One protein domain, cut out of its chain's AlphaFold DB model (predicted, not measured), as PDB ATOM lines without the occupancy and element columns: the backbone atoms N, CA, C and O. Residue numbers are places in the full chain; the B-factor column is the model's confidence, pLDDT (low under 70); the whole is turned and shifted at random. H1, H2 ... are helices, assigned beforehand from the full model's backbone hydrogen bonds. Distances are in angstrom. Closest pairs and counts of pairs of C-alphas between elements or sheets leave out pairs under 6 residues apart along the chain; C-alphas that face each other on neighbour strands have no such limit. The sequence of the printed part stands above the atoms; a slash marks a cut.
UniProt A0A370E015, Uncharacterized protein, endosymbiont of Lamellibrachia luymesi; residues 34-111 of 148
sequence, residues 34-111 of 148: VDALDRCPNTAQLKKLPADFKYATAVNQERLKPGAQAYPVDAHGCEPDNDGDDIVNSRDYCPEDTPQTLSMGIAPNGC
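AT A GLANCE: This is residues 34 to 111 of the 148 residues of an uncharacterized protein of endosymbiont of Lamellibrachia luymesi (UniProt A0A370E015). With little regular structure, this is a flat slab of loops: residues 34 to 56 run along its length, residues 65 to 76 come back past H1, and residues 77 to 98 turn again toward H2, after which the tail folds back inward. The two one-turn helices, H1 then H2, sit far apart. The printed part has 78 residues, no named strand, and is all helix by class, though the named elements hold only 8 residues. It is compact, with a radius of gyration of the C-alphas of 13.3 A and spans of 41 by 30 by 16 A.

IN THESE COORDINATES: The printed part begins at C-alpha 34, (-36.664, 5.817, -61.601). H1 is residues 61 to 64, 5.4 A long, from C-alpha 61 at (-45.998, 2.541, -33.250). H2 is residues 99 to 102, 5.1 A long, ending at C-alpha 102, (-58.391, 17.649, -38.645).

HOW THE PARTS SIT: H1 and H2 are apart, joined by a long link of 34 residues. Both are too short for an O i to N i+4 pair; of one O i to N i+3 pair each, H1 has 1 within hydrogen-bond range, H2 0.

THE WHOLE: The C-alphas farthest apart, of Ala 36 and Ala 56, are 41.7 A apart. The printed part has no cut. Mean pLDDT of the printed part is 81.5; residues 45 to 64 and 66 to 70 are under 70.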
ATOM      1  N   VAL A  34     -37.787   5.200 -60.878       93.88
ATOM      2  CA  VAL A  34     -36.664   5.817 -61.601       93.88
ATOM      3  C   VAL A  34     -36.933   7.292 -61.900       93.88
ATOM      4  O   VAL A  34     -38.061   7.656 -62.235       93.88
ATOM      5  N   ASP A  35     -35.883   8.113 -61.930       94.00
ATOM      6  CA  ASP A  35     -35.949   9.575 -62.107       94.00
ATOM      7  C   ASP A  35     -36.800  10.024 -63.307       94.00
ATOM      8  O   ASP A  35     -37.377  11.109 -63.324       94.00
ATOM      9  N   ALA A  36     -36.846   9.211 -64.366       94.62
ATOM     10  CA  ALA A  36     -37.609   9.512 -65.575       94.62
ATOM     11  C   ALA A  36     -39.134   9.376 -65.394       94.62
ATOM     12  O   ALA A  36     -39.897   9.956 -66.172       94.62
ATOM     13  N   LEU A  37     -39.571   8.577 -64.420       94.69
ATOM     14  CA  LEU A  37     -40.973   8.323 -64.078       94.69
ATOM     15  C   LEU A  37     -41.381   8.973 -62.751       94.69
ATOM     16  O   LEU A  37     -42.579   9.154 -62.520       94.69
ATOM     17  N   ASP A  38     -40.402   9.344 -61.933       94.69
ATOM     18  CA  ASP A  38     -40.597   9.979 -60.643       94.69
ATOM     19  C   ASP A  38     -41.048  11.443 -60.794       94.69
ATOM     20  O   ASP A  38     -40.424  12.285 -61.447       94.69
ATOM     21  N   ARG A  39     -42.207  11.742 -60.210       95.56
ATOM     22  CA  ARG A  39     -42.799  13.084 -60.147       95.56
ATOM     23  C   ARG A  39     -42.569  13.751 -58.798       95.56
ATOM     24  O   ARG A  39     -42.873  14.938 -58.662       95.56
ATOM     25  N   CYS A  40     -42.072  13.005 -57.827       92.50
ATOM     26  CA  CYS A  40     -41.914  13.387 -56.443       92.50
ATOM     27  C   CYS A  40     -40.479  13.086 -55.984       92.50
ATOM     28  O   CYS A  40     -40.289  12.307 -55.061       92.50
ATOM     29  N   PRO A  41     -39.473  13.790 -56.533       87.25
ATOM     30  CA  PRO A  41     -38.098  13.570 -56.123       87.25
ATOM     31  C   PRO A  41     -37.944  13.881 -54.631       87.25
ATOM     32  O   PRO A  41     -38.366  14.947 -54.165       87.25
ATOM     33  N   ASN A  42     -37.235  13.005 -53.920       85.94
ATOM     34  CA  ASN A  42     -36.886  13.017 -52.493       85.94
ATOM     35  C   ASN A  42     -37.874  12.325 -51.519       85.94
ATOM     36  O   ASN A  42     -37.975  12.752 -50.362       85.94
ATOM     37  N   THR A  43     -38.557  11.256 -51.916       86.81
ATOM     38  CA  THR A  43     -39.561  10.525 -51.104       86.81
ATOM     39  C   THR A  43     -39.004   9.408 -50.223       86.81
ATOM     40  O   THR A  43     -39.680   8.973 -49.291       86.81
ATOM     41  N   ALA A  44     -37.748   8.995 -50.380       70.12
ATOM     42  CA  ALA A  44     -37.176   7.899 -49.582       70.12
ATOM     43  C   ALA A  44     -36.961   8.180 -48.072       70.12
ATOM     44  O   ALA A  44     -36.369   7.363 -47.357       70.12
ATOM     45  N   GLN A  45     -37.392   9.331 -47.543       66.62
ATOM     46  CA  GLN A  45     -37.024   9.783 -46.197       66.62
ATOM     47  C   GLN A  45     -38.166   9.686 -45.179       66.62
ATOM     48  O   GLN A  45     -39.045  10.538 -45.116       66.62
ATOM     49  N   LEU A  46     -38.068   8.723 -44.256       66.25
ATOM     50  CA  LEU A  46     -38.860   8.746 -43.024       66.25
ATOM     51  C   LEU A  46     -38.308   9.737 -42.008       66.25
ATOM     52  O   LEU A  46     -37.137   9.678 -41.620       66.25
ATOM     53  N   LYS A  47     -39.196  10.553 -41.440       68.69
ATOM     54  CA  LYS A  47     -38.862  11.343 -40.259       68.69
ATOM     55  C   LYS A  47     -38.978  10.480 -39.000       68.69
ATOM     56  O   LYS A  47     -40.062  10.035 -38.626       68.69
ATOM     57  N   LYS A  48     -37.851  10.262 -38.315       68.44
ATOM     58  CA  LYS A  48     -37.831   9.594 -37.005       68.44
ATOM     59  C   LYS A  48     -38.603  10.430 -35.978       68.44
ATOM     60  O   LYS A  48     -38.314  11.615 -35.798       68.44
ATOM     61  N   LEU A  49     -39.532   9.794 -35.269       67.06
ATOM     62  CA  LEU A  49     -40.283  10.429 -34.187       67.06
ATOM     63  C   LEU A  49     -39.373  10.763 -32.984       67.06
ATOM     64  O   LEU A  49     -38.464   9.984 -32.666       67.06
ATOM     65  N   PRO A  50     -39.603  11.893 -32.285       68.75
ATOM     66  CA  PRO A  50     -38.938  12.192 -31.018       68.75
ATOM     67  C   PRO A  50     -39.207  11.107 -29.968       68.75
ATOM     68  O   PRO A  50     -40.309  10.570 -29.885       68.75
ATOM     69  N   ALA A  51     -38.210  10.792 -29.138       64.50
ATOM     70  CA  ALA A  51     -38.324   9.731 -28.131       64.50
ATOM     71  C   ALA A  51     -39.357  10.040 -27.027       64.50
ATOM     72  O   ALA A  51     -39.857   9.129 -26.373       64.50
ATOM     73  N   ASP A  52     -39.667  11.318 -26.816       64.06
ATOM     74  CA  ASP A  52     -40.645  11.827 -25.854       64.06
ATOM     75  C   ASP A  52     -42.017  12.115 -26.484       64.06
ATOM     76  O   ASP A  52     -42.879  12.701 -25.827       64.06
ATOM     77  N   PHE A  53     -42.243  11.705 -27.737       69.44
ATOM     78  CA  PHE A  53     -43.498  11.952 -28.435       69.44
ATOM     79  C   PHE A  53     -44.656  11.177 -27.782       69.44
ATOM     80  O   PHE A  53     -44.834   9.978 -27.996       69.44
ATOM     81  N   LYS A  54     -45.439  11.871 -26.946       64.62
ATOM     82  CA  LYS A  54     -46.617  11.341 -26.249       64.62
ATOM     83  C   LYS A  54     -47.895  11.908 -26.855       64.62
ATOM     84  O   LYS A  54     -48.472  12.849 -26.324       64.62
ATOM     85  N   TYR A  55     -48.352  11.292 -27.938       65.06
ATOM     86  CA  TYR A  55     -49.737  11.417 -28.384       65.06
ATOM     87  C   TYR A  55     -50.452  10.115 -28.030       65.06
ATOM     88  O   TYR A  55     -50.095   9.048 -28.521       65.06
ATOM     89  N   ALA A  56     -51.404  10.166 -27.102       49.03
ATOM     90  CA  ALA A  56     -51.859   8.987 -26.360       49.03
ATOM     91  C   ALA A  56     -52.625   7.926 -27.183       49.03
ATOM     92  O   ALA A  56     -53.132   6.968 -26.599       49.03
ATOM     93  N   THR A  57     -52.775   8.062 -28.509       48.81
ATOM     94  CA  THR A  57     -53.509   7.063 -29.320       48.81
ATOM     95  C   THR A  57     -53.279   7.110 -30.838       48.81
ATOM     96  O   THR A  57     -53.596   6.124 -31.490       48.81
ATOM     97  N   ALA A  58     -52.726   8.192 -31.403       50.69
ATOM     98  CA  ALA A  58     -52.639   8.392 -32.863       50.69
ATOM     99  C   ALA A  58     -51.256   8.093 -33.479       50.69
ATOM    100  O   ALA A  58     -51.078   8.147 -34.690       50.69
ATOM    101  N   VAL A  59     -50.255   7.768 -32.656       62.06
ATOM    102  CA  VAL A  59     -48.899   7.518 -33.159       62.06
ATOM    103  C   VAL A  59     -48.809   6.108 -33.728       62.06
ATOM    104  O   VAL A  59     -48.960   5.134 -32.986       62.06
ATOM    105  N   ASN A  60     -48.485   5.984 -35.016       64.88
ATOM    106  CA  ASN A  60     -48.138   4.694 -35.605       64.88
ATOM    107  C   ASN A  60     -46.875   4.134 -34.920       64.88
ATOM    108  O   ASN A  60     -45.754   4.594 -35.151       64.88
ATOM    109  N   GLN A  61     -47.063   3.126 -34.066       69.88
ATOM    110  CA  GLN A  61     -45.998   2.541 -33.250       69.88
ATOM    111  C   GLN A  61     -44.890   1.872 -34.080       69.88
ATOM    112  O   GLN A  61     -43.767   1.750 -33.588       69.88
ATOM    113  N   GLU A  62     -45.151   1.482 -35.335       67.62
ATOM    114  CA  GLU A  62     -44.116   0.951 -36.236       67.62
ATOM    115  C   GLU A  62     -42.991   1.966 -36.468       67.62
ATOM    116  O   GLU A  62     -41.822   1.595 -36.564       67.62
ATOM    117  N   ARG A  63     -43.308   3.265 -36.443       66.88
ATOM    118  CA  ARG A  63     -42.331   4.343 -36.664       66.88
ATOM    119  C   ARG A  63     -41.412   4.599 -35.477       66.88
ATOM    120  O   ARG A  63     -40.410   5.298 -35.610       66.88
ATOM    121  N   LEU A  64     -41.729   4.030 -34.315       67.38
ATOM    122  CA  LEU A  64     -40.863   4.076 -33.137       67.38
ATOM    123  C   LEU A  64     -39.786   2.978 -33.172       67.38
ATOM    124  O   LEU A  64     -38.836   3.028 -32.386       67.38
ATOM    125  N   LYS A  65     -39.905   1.988 -34.070       70.62
ATOM    126  CA  LYS A  65     -38.964   0.866 -34.156       70.62
ATOM    127  C   LYS A  65     -37.659   1.273 -34.866       70.62
ATOM    128  O   LYS A  65     -37.685   2.049 -35.823       70.62
ATOM    129  N   PRO A  66     -36.495   0.743 -34.444       63.41
ATOM    130  CA  PRO A  66     -35.252   0.884 -35.201       63.41
ATOM    131  C   PRO A  66     -35.381   0.271 -36.606       63.41
ATOM    132  O   PRO A  66     -35.826  -0.867 -36.729       63.41
ATOM    133  N   GLY A  67     -34.952   0.996 -37.645       62.72
ATOM    134  CA  GLY A  67     -34.947   0.492 -39.026       62.72
ATOM    135  C   GLY A  67     -36.316   0.467 -39.714       62.72
ATOM    136  O   GLY A  67     -36.532  -0.388 -40.569       62.72
ATOM    137  N   ALA A  68     -37.236   1.364 -39.338       66.19
ATOM    138  CA  ALA A  68     -38.510   1.529 -40.039       66.19
ATOM    139  C   ALA A  68     -38.289   1.716 -41.554       66.19
ATOM    140  O   ALA A  68     -37.413   2.479 -41.965       66.19
ATOM    141  N   GLN A  69     -39.059   0.988 -42.367       67.31
ATOM    142  CA  GLN A  69     -39.042   1.091 -43.829       67.31
ATOM    143  C   GLN A  69     -39.810   2.331 -44.276       67.31
ATOM    144  O   GLN A  69     -40.858   2.619 -43.699       67.31
ATOM    145  N   ALA A  70     -39.306   3.028 -45.299       69.38
ATOM    146  CA  ALA A  70     -40.018   4.145 -45.912       69.38
ATOM    147  C   ALA A  70     -41.424   3.748 -46.365       69.38
ATOM    148  O   ALA A  70     -41.677   2.584 -46.687       69.38
ATOM    149  N   TYR A  71     -42.343   4.716 -46.324       76.75
ATOM    150  CA  TYR A  71     -43.687   4.501 -46.838       76.75
ATOM    151  C   TYR A  71     -43.613   4.168 -48.329       76.75
ATOM    152  O   TYR A  71     -42.767   4.717 -49.036       76.75
ATOM    153  N   PRO A  72     -44.470   3.257 -48.812       83.38
ATOM    154  CA  PRO A  72     -44.540   2.967 -50.232       83.38
ATOM    155  C   PRO A  72     -45.045   4.194 -50.995       83.38
ATOM    156  O   PRO A  72     -45.979   4.867 -50.555       83.38
ATOM    157  N   VAL A  73     -44.455   4.429 -52.160       90.38
ATOM    158  CA  VAL A  73     -44.872   5.450 -53.122       90.38
ATOM    159  C   VAL A  73     -45.798   4.860 -54.189       90.38
ATOM    160  O   VAL A  73     -45.857   3.641 -54.382       90.38
ATOM    161  N   ASP A  74     -46.560   5.714 -54.871       91.56
ATOM    162  CA  ASP A  74     -47.359   5.314 -56.028       91.56
ATOM    163  C   ASP A  74     -46.485   5.066 -57.278       91.56
ATOM    164  O   ASP A  74     -45.261   5.169 -57.258       91.56
ATOM    165  N   ALA A  75     -47.116   4.739 -58.411       92.94
ATOM    166  CA  ALA A  75     -46.400   4.496 -59.670       92.94
ATOM    167  C   ALA A  75     -45.668   5.734 -60.236       92.94
ATOM    168  O   ALA A  75     -44.992   5.619 -61.259       92.94
ATOM    169  N   HIS A  76     -45.846   6.905 -59.625       93.56
ATOM    170  CA  HIS A  76     -45.201   8.159 -59.983       93.56
ATOM    171  C   HIS A  76     -44.193   8.623 -58.926       93.56
ATOM    172  O   HIS A  76     -43.800   9.786 -58.972       93.56
ATOM    173  N   GLY A  77     -43.820   7.766 -57.972       91.81
ATOM    174  CA  GLY A  77     -42.878   8.116 -56.907       91.81
ATOM    175  C   GLY A  77     -43.501   8.970 -55.808       91.81
ATOM    176  O   GLY A  77     -42.813   9.423 -54.908       91.81
ATOM    177  N   CYS A  78     -44.817   9.206 -55.824       92.81
ATOM    178  CA  CYS A  78     -45.449  10.094 -54.858       92.81
ATOM    179  C   CYS A  78     -45.972   9.334 -53.641       92.81
ATOM    180  O   CYS A  78     -46.711   8.354 -53.751       92.81
ATOM    181  N   GLU A  79     -45.603   9.825 -52.463       91.31
ATOM    182  CA  GLU A  79     -46.067   9.283 -51.197       91.31
ATOM    183  C   GLU A  79     -47.536   9.662 -50.923       91.31
ATOM    184  O   GLU A  79     -47.923  10.811 -51.162       91.31
ATOM    185  N   PRO A  80     -48.363   8.735 -50.406       91.75
ATOM    186  CA  PRO A  80     -49.718   9.058 -49.981       91.75
ATOM    187  C   PRO A  80     -49.766   9.972 -48.743       91.75
ATOM    188  O   PRO A  80     -48.897   9.942 -47.869       91.75
ATOM    189  N   ASP A  81     -50.851  10.736 -48.675       92.62
ATOM    190  CA  ASP A  81     -51.369  11.438 -47.500       92.62
ATOM    191  C   ASP A  81     -52.718  10.773 -47.180       92.62
ATOM    192  O   ASP A  81     -53.661  10.848 -47.977       92.62
ATOM    193  N   ASN A  82     -52.753   9.980 -46.109       92.50
ATOM    194  CA  ASN A  82     -53.864   9.069 -45.830       92.50
ATOM    195  C   ASN A  82     -55.070   9.767 -45.196       92.50
ATOM    196  O   ASN A  82     -56.207   9.361 -45.464       92.50
ATOM    197  N   ASP A  83     -54.847  10.780 -44.364       93.12
ATOM    198  CA  ASP A  83     -55.909  11.518 -43.684       93.12
ATOM    199  C   ASP A  83     -56.244  12.859 -44.352       93.12
ATOM    200  O   ASP A  83     -57.341  13.388 -44.134       93.12
ATOM    201  N   GLY A  84     -55.401  13.334 -45.270       94.44
ATOM    202  CA  GLY A  84     -55.652  14.515 -46.085       94.44
ATOM    203  C   GLY A  84     -55.374  15.811 -45.332       94.44
ATOM    204  O   GLY A  84     -56.119  16.783 -45.501       94.44
ATOM    205  N   ASP A  85     -54.361  15.811 -44.468       93.62
ATOM    206  CA  ASP A  85     -53.934  16.957 -43.667       93.62
ATOM    207  C   ASP A  85     -52.875  17.847 -44.368       93.62
ATOM    208  O   ASP A  85     -52.386  18.821 -43.783       93.62
ATOM    209  N   ASP A  86     -52.575  17.544 -45.640       93.12
ATOM    210  CA  ASP A  86     -51.538  18.132 -46.496       93.12
ATOM    211  C   ASP A  86     -50.093  17.765 -46.083       93.12
ATOM    212  O   ASP A  86     -49.117  18.381 -46.546       93.12
ATOM    213  N   ILE A  87     -49.914  16.753 -45.229       91.19
ATOM    214  CA  ILE A  87     -48.624  16.243 -44.773       91.19
ATOM    215  C   ILE A  87     -48.537  14.746 -45.095       91.19
ATOM    216  O   ILE A  87     -49.119  13.889 -44.453       91.19
ATOM    217  N   VAL A  88     -47.691  14.404 -46.071       90.12
ATOM    218  CA  VAL A  88     -47.438  13.000 -46.444       90.12
ATOM    219  C   VAL A  88     -47.042  12.131 -45.243       90.12
ATOM    220  O   VAL A  88     -46.334  12.580 -44.330       90.12
ATOM    221  N   ASN A  89     -47.435  10.859 -45.283       86.81
ATOM    222  CA  ASN A  89     -47.392   9.939 -44.142       86.81
ATOM    223  C   ASN A  89     -46.009   9.821 -43.449       86.81
ATOM    224  O   ASN A  89     -45.902   9.620 -42.234       86.81
ATOM    225  N   SER A  90     -44.910   9.957 -44.192       83.56
ATOM    226  CA  SER A  90     -43.525   9.878 -43.713       83.56
ATOM    227  C   SER A  90     -43.163  11.048 -42.812       83.56
ATOM    228  O   SER A  90     -42.299  10.914 -41.928       83.56
ATOM    229  N   ARG A  91     -43.838  12.181 -43.017       85.44
ATOM    230  CA  ARG A  91     -43.617  13.463 -42.351       85.44
ATOM    231  C   ARG A  91     -44.698  13.796 -41.337       85.44
ATOM    232  O   ARG A  91     -44.376  14.507 -40.382       85.44
ATOM    233  N   ASP A  92     -45.901  13.270 -41.506       87.19
ATOM    234  CA  ASP A  92     -46.981  13.387 -40.536       87.19
ATOM    235  C   ASP A  92     -46.739  12.413 -39.391       87.19
ATOM    236  O   ASP A  92     -46.326  11.290 -39.624       87.19
ATOM    237  N   TYR A  93     -46.895  12.837 -38.142       85.69
ATOM    238  CA  TYR A  93     -46.768  12.016 -36.942       85.69
ATOM    239  C   TYR A  93     -48.060  11.260 -36.584       85.69
ATOM    240  O   TYR A  93     -47.981  10.307 -35.799       85.69
ATOM    241  N   CYS A  94     -49.191  11.639 -37.176       87.25
ATOM    242  CA  CYS A  94     -50.522  11.095 -36.951       87.25
ATOM    243  C   CYS A  94     -51.262  10.766 -38.274       87.25
ATOM    244  O   CYS A  94     -52.400  11.184 -38.396       87.25
ATOM    245  N   PRO A  95     -50.703   9.905 -39.158       88.94
ATOM    246  CA  PRO A  95     -51.122   9.687 -40.568       88.94
ATOM    247  C   PRO A  95     -52.504   9.061 -40.787       88.94
ATOM    248  O   PRO A  95     -52.789   8.522 -41.848       88.94
ATOM    249  N   GLU A  96     -53.326   8.983 -39.753       90.19
ATOM    250  CA  GLU A  96     -54.628   8.325 -39.779       90.19
ATOM    251  C   GLU A  96     -55.640   9.141 -38.956       90.19
ATOM    252  O   GLU A  96     -56.511   8.579 -38.275       90.19
ATOM    253  N   ASP A  97     -55.499  10.470 -38.937       89.38
ATOM    254  CA  ASP A  97     -56.456  11.341 -38.278       89.38
ATOM    255  C   ASP A  97     -57.836  11.290 -38.951       89.38
ATOM    256  O   ASP A  97     -58.036  10.964 -40.119       89.38
ATOM    257  N   THR A  98     -58.865  11.591 -38.164       91.94
ATOM    258  CA  THR A  98     -60.232  11.654 -38.685       91.94
ATOM    259  C   THR A  98     -60.514  13.049 -39.244       91.94
ATOM    260  O   THR A  98     -60.059  14.035 -38.666       91.94
ATOM    261  N   PRO A  99     -61.414  13.208 -40.231       92.38
ATOM    262  CA  PRO A  99     -61.833  14.539 -40.685       92.38
ATOM    263  C   PRO A  99     -62.346  15.442 -39.549       92.38
ATOM    264  O   PRO A  99     -62.201  16.663 -39.584       92.38
ATOM    265  N   GLN A 100     -62.932  14.839 -38.507       91.00
ATOM    266  CA  GLN A 100     -63.346  15.559 -37.309       91.00
ATOM    267  C   GLN A 100     -62.145  16.128 -36.541       91.00
ATOM    268  O   GLN A 100     -62.205  17.284 -36.129       91.00
ATOM    269  N   THR A 101     -61.079  15.354 -36.330       88.25
ATOM    270  CA  THR A 101     -59.885  15.821 -35.609       88.25
ATOM    271  C   THR A 101     -59.107  16.850 -36.420       88.25
ATOM    272  O   THR A 101     -58.749  17.885 -35.860       88.25
ATOM    273  N   LEU A 102     -58.987  16.662 -37.735       90.62
ATOM    274  CA  LEU A 102     -58.391  17.649 -38.645       90.62
ATOM    275  C   LEU A 102     -59.120  19.002 -38.587       90.62
ATOM    276  O   LEU A 102     -58.492  20.060 -38.505       90.62
ATOM    277  N   SER A 103     -60.458  18.988 -38.516       92.31
ATOM    278  CA  SER A 103     -61.267  20.215 -38.413       92.31
ATOM    279  C   SER A 103     -61.039  21.028 -37.128       92.31
ATOM    280  O   SER A 103     -61.423  22.197 -37.064       92.31
ATOM    281  N   MET A 104     -60.408  20.435 -36.109       92.19
ATOM    282  CA  MET A 104     -60.103  21.089 -34.832       92.19
ATOM    283  C   MET A 104     -58.740  21.803 -34.829       92.19
ATOM    284  O   MET A 104     -58.415  22.495 -33.862       92.19
ATOM    285  N   GLY A 105     -57.970  21.678 -35.912       91.06
ATOM    286  CA  GLY A 105     -56.689  22.346 -36.115       91.06
ATOM    287  C   GLY A 105     -55.508  21.381 -36.092       91.06
ATOM    288  O   GLY A 105     -55.335  20.613 -35.146       91.06
ATOM    289  N   ILE A 106     -54.669  21.496 -37.120       91.56
ATOM    290  CA  ILE A 106     -53.501  20.654 -37.385       91.56
ATOM    291  C   ILE A 106     -52.225  21.427 -37.024       91.56
ATOM    292  O   ILE A 106     -52.109  22.629 -37.290       91.56
ATOM    293  N   ALA A 107     -51.272  20.762 -36.376       90.19
ATOM    294  CA  ALA A 107     -49.941  21.299 -36.112       90.19
ATOM    295  C   ALA A 107     -48.965  20.933 -37.253       90.19
ATOM    296  O   ALA A 107     -49.225  20.008 -38.008       90.19
ATOM    297  N   PRO A 108     -47.796  21.590 -37.390       90.56
ATOM    298  CA  PRO A 108     -46.857  21.318 -38.495       90.56
ATOM    299  C   PRO A 108     -46.271  19.895 -38.556       90.56
ATOM    300  O   PRO A 108     -45.489  19.586 -39.452       90.56
ATOM    301  N   ASN A 109     -46.551  19.067 -37.553       86.38
ATOM    302  CA  ASN A 109     -46.215  17.650 -37.508       86.38
ATOM    303  C   ASN A 109     -47.407  16.743 -37.867       86.38
ATOM    304  O   ASN A 109     -47.318  15.564 -37.550       86.38
ATOM    305  N   GLY A 110     -48.488  17.305 -38.408       89.94
ATOM    306  CA  GLY A 110     -49.720  16.658 -38.886       89.94
ATOM    307  C   GLY A 110     -50.697  16.145 -37.832       89.94
ATOM    308  O   GLY A 110     -51.903  16.101 -38.023       89.94
ATOM    309  N   CYS A 111     -50.234  16.001 -36.596       89.31
ATOM    310  CA  CYS A 111     -51.139  15.756 -35.478       89.31
ATOM    311  C   CYS A 111     -52.045  16.956 -35.140       89.31
ATOM    312  O   CYS A 111     -51.673  18.116 -35.376       89.31
TER     313      CYS A 111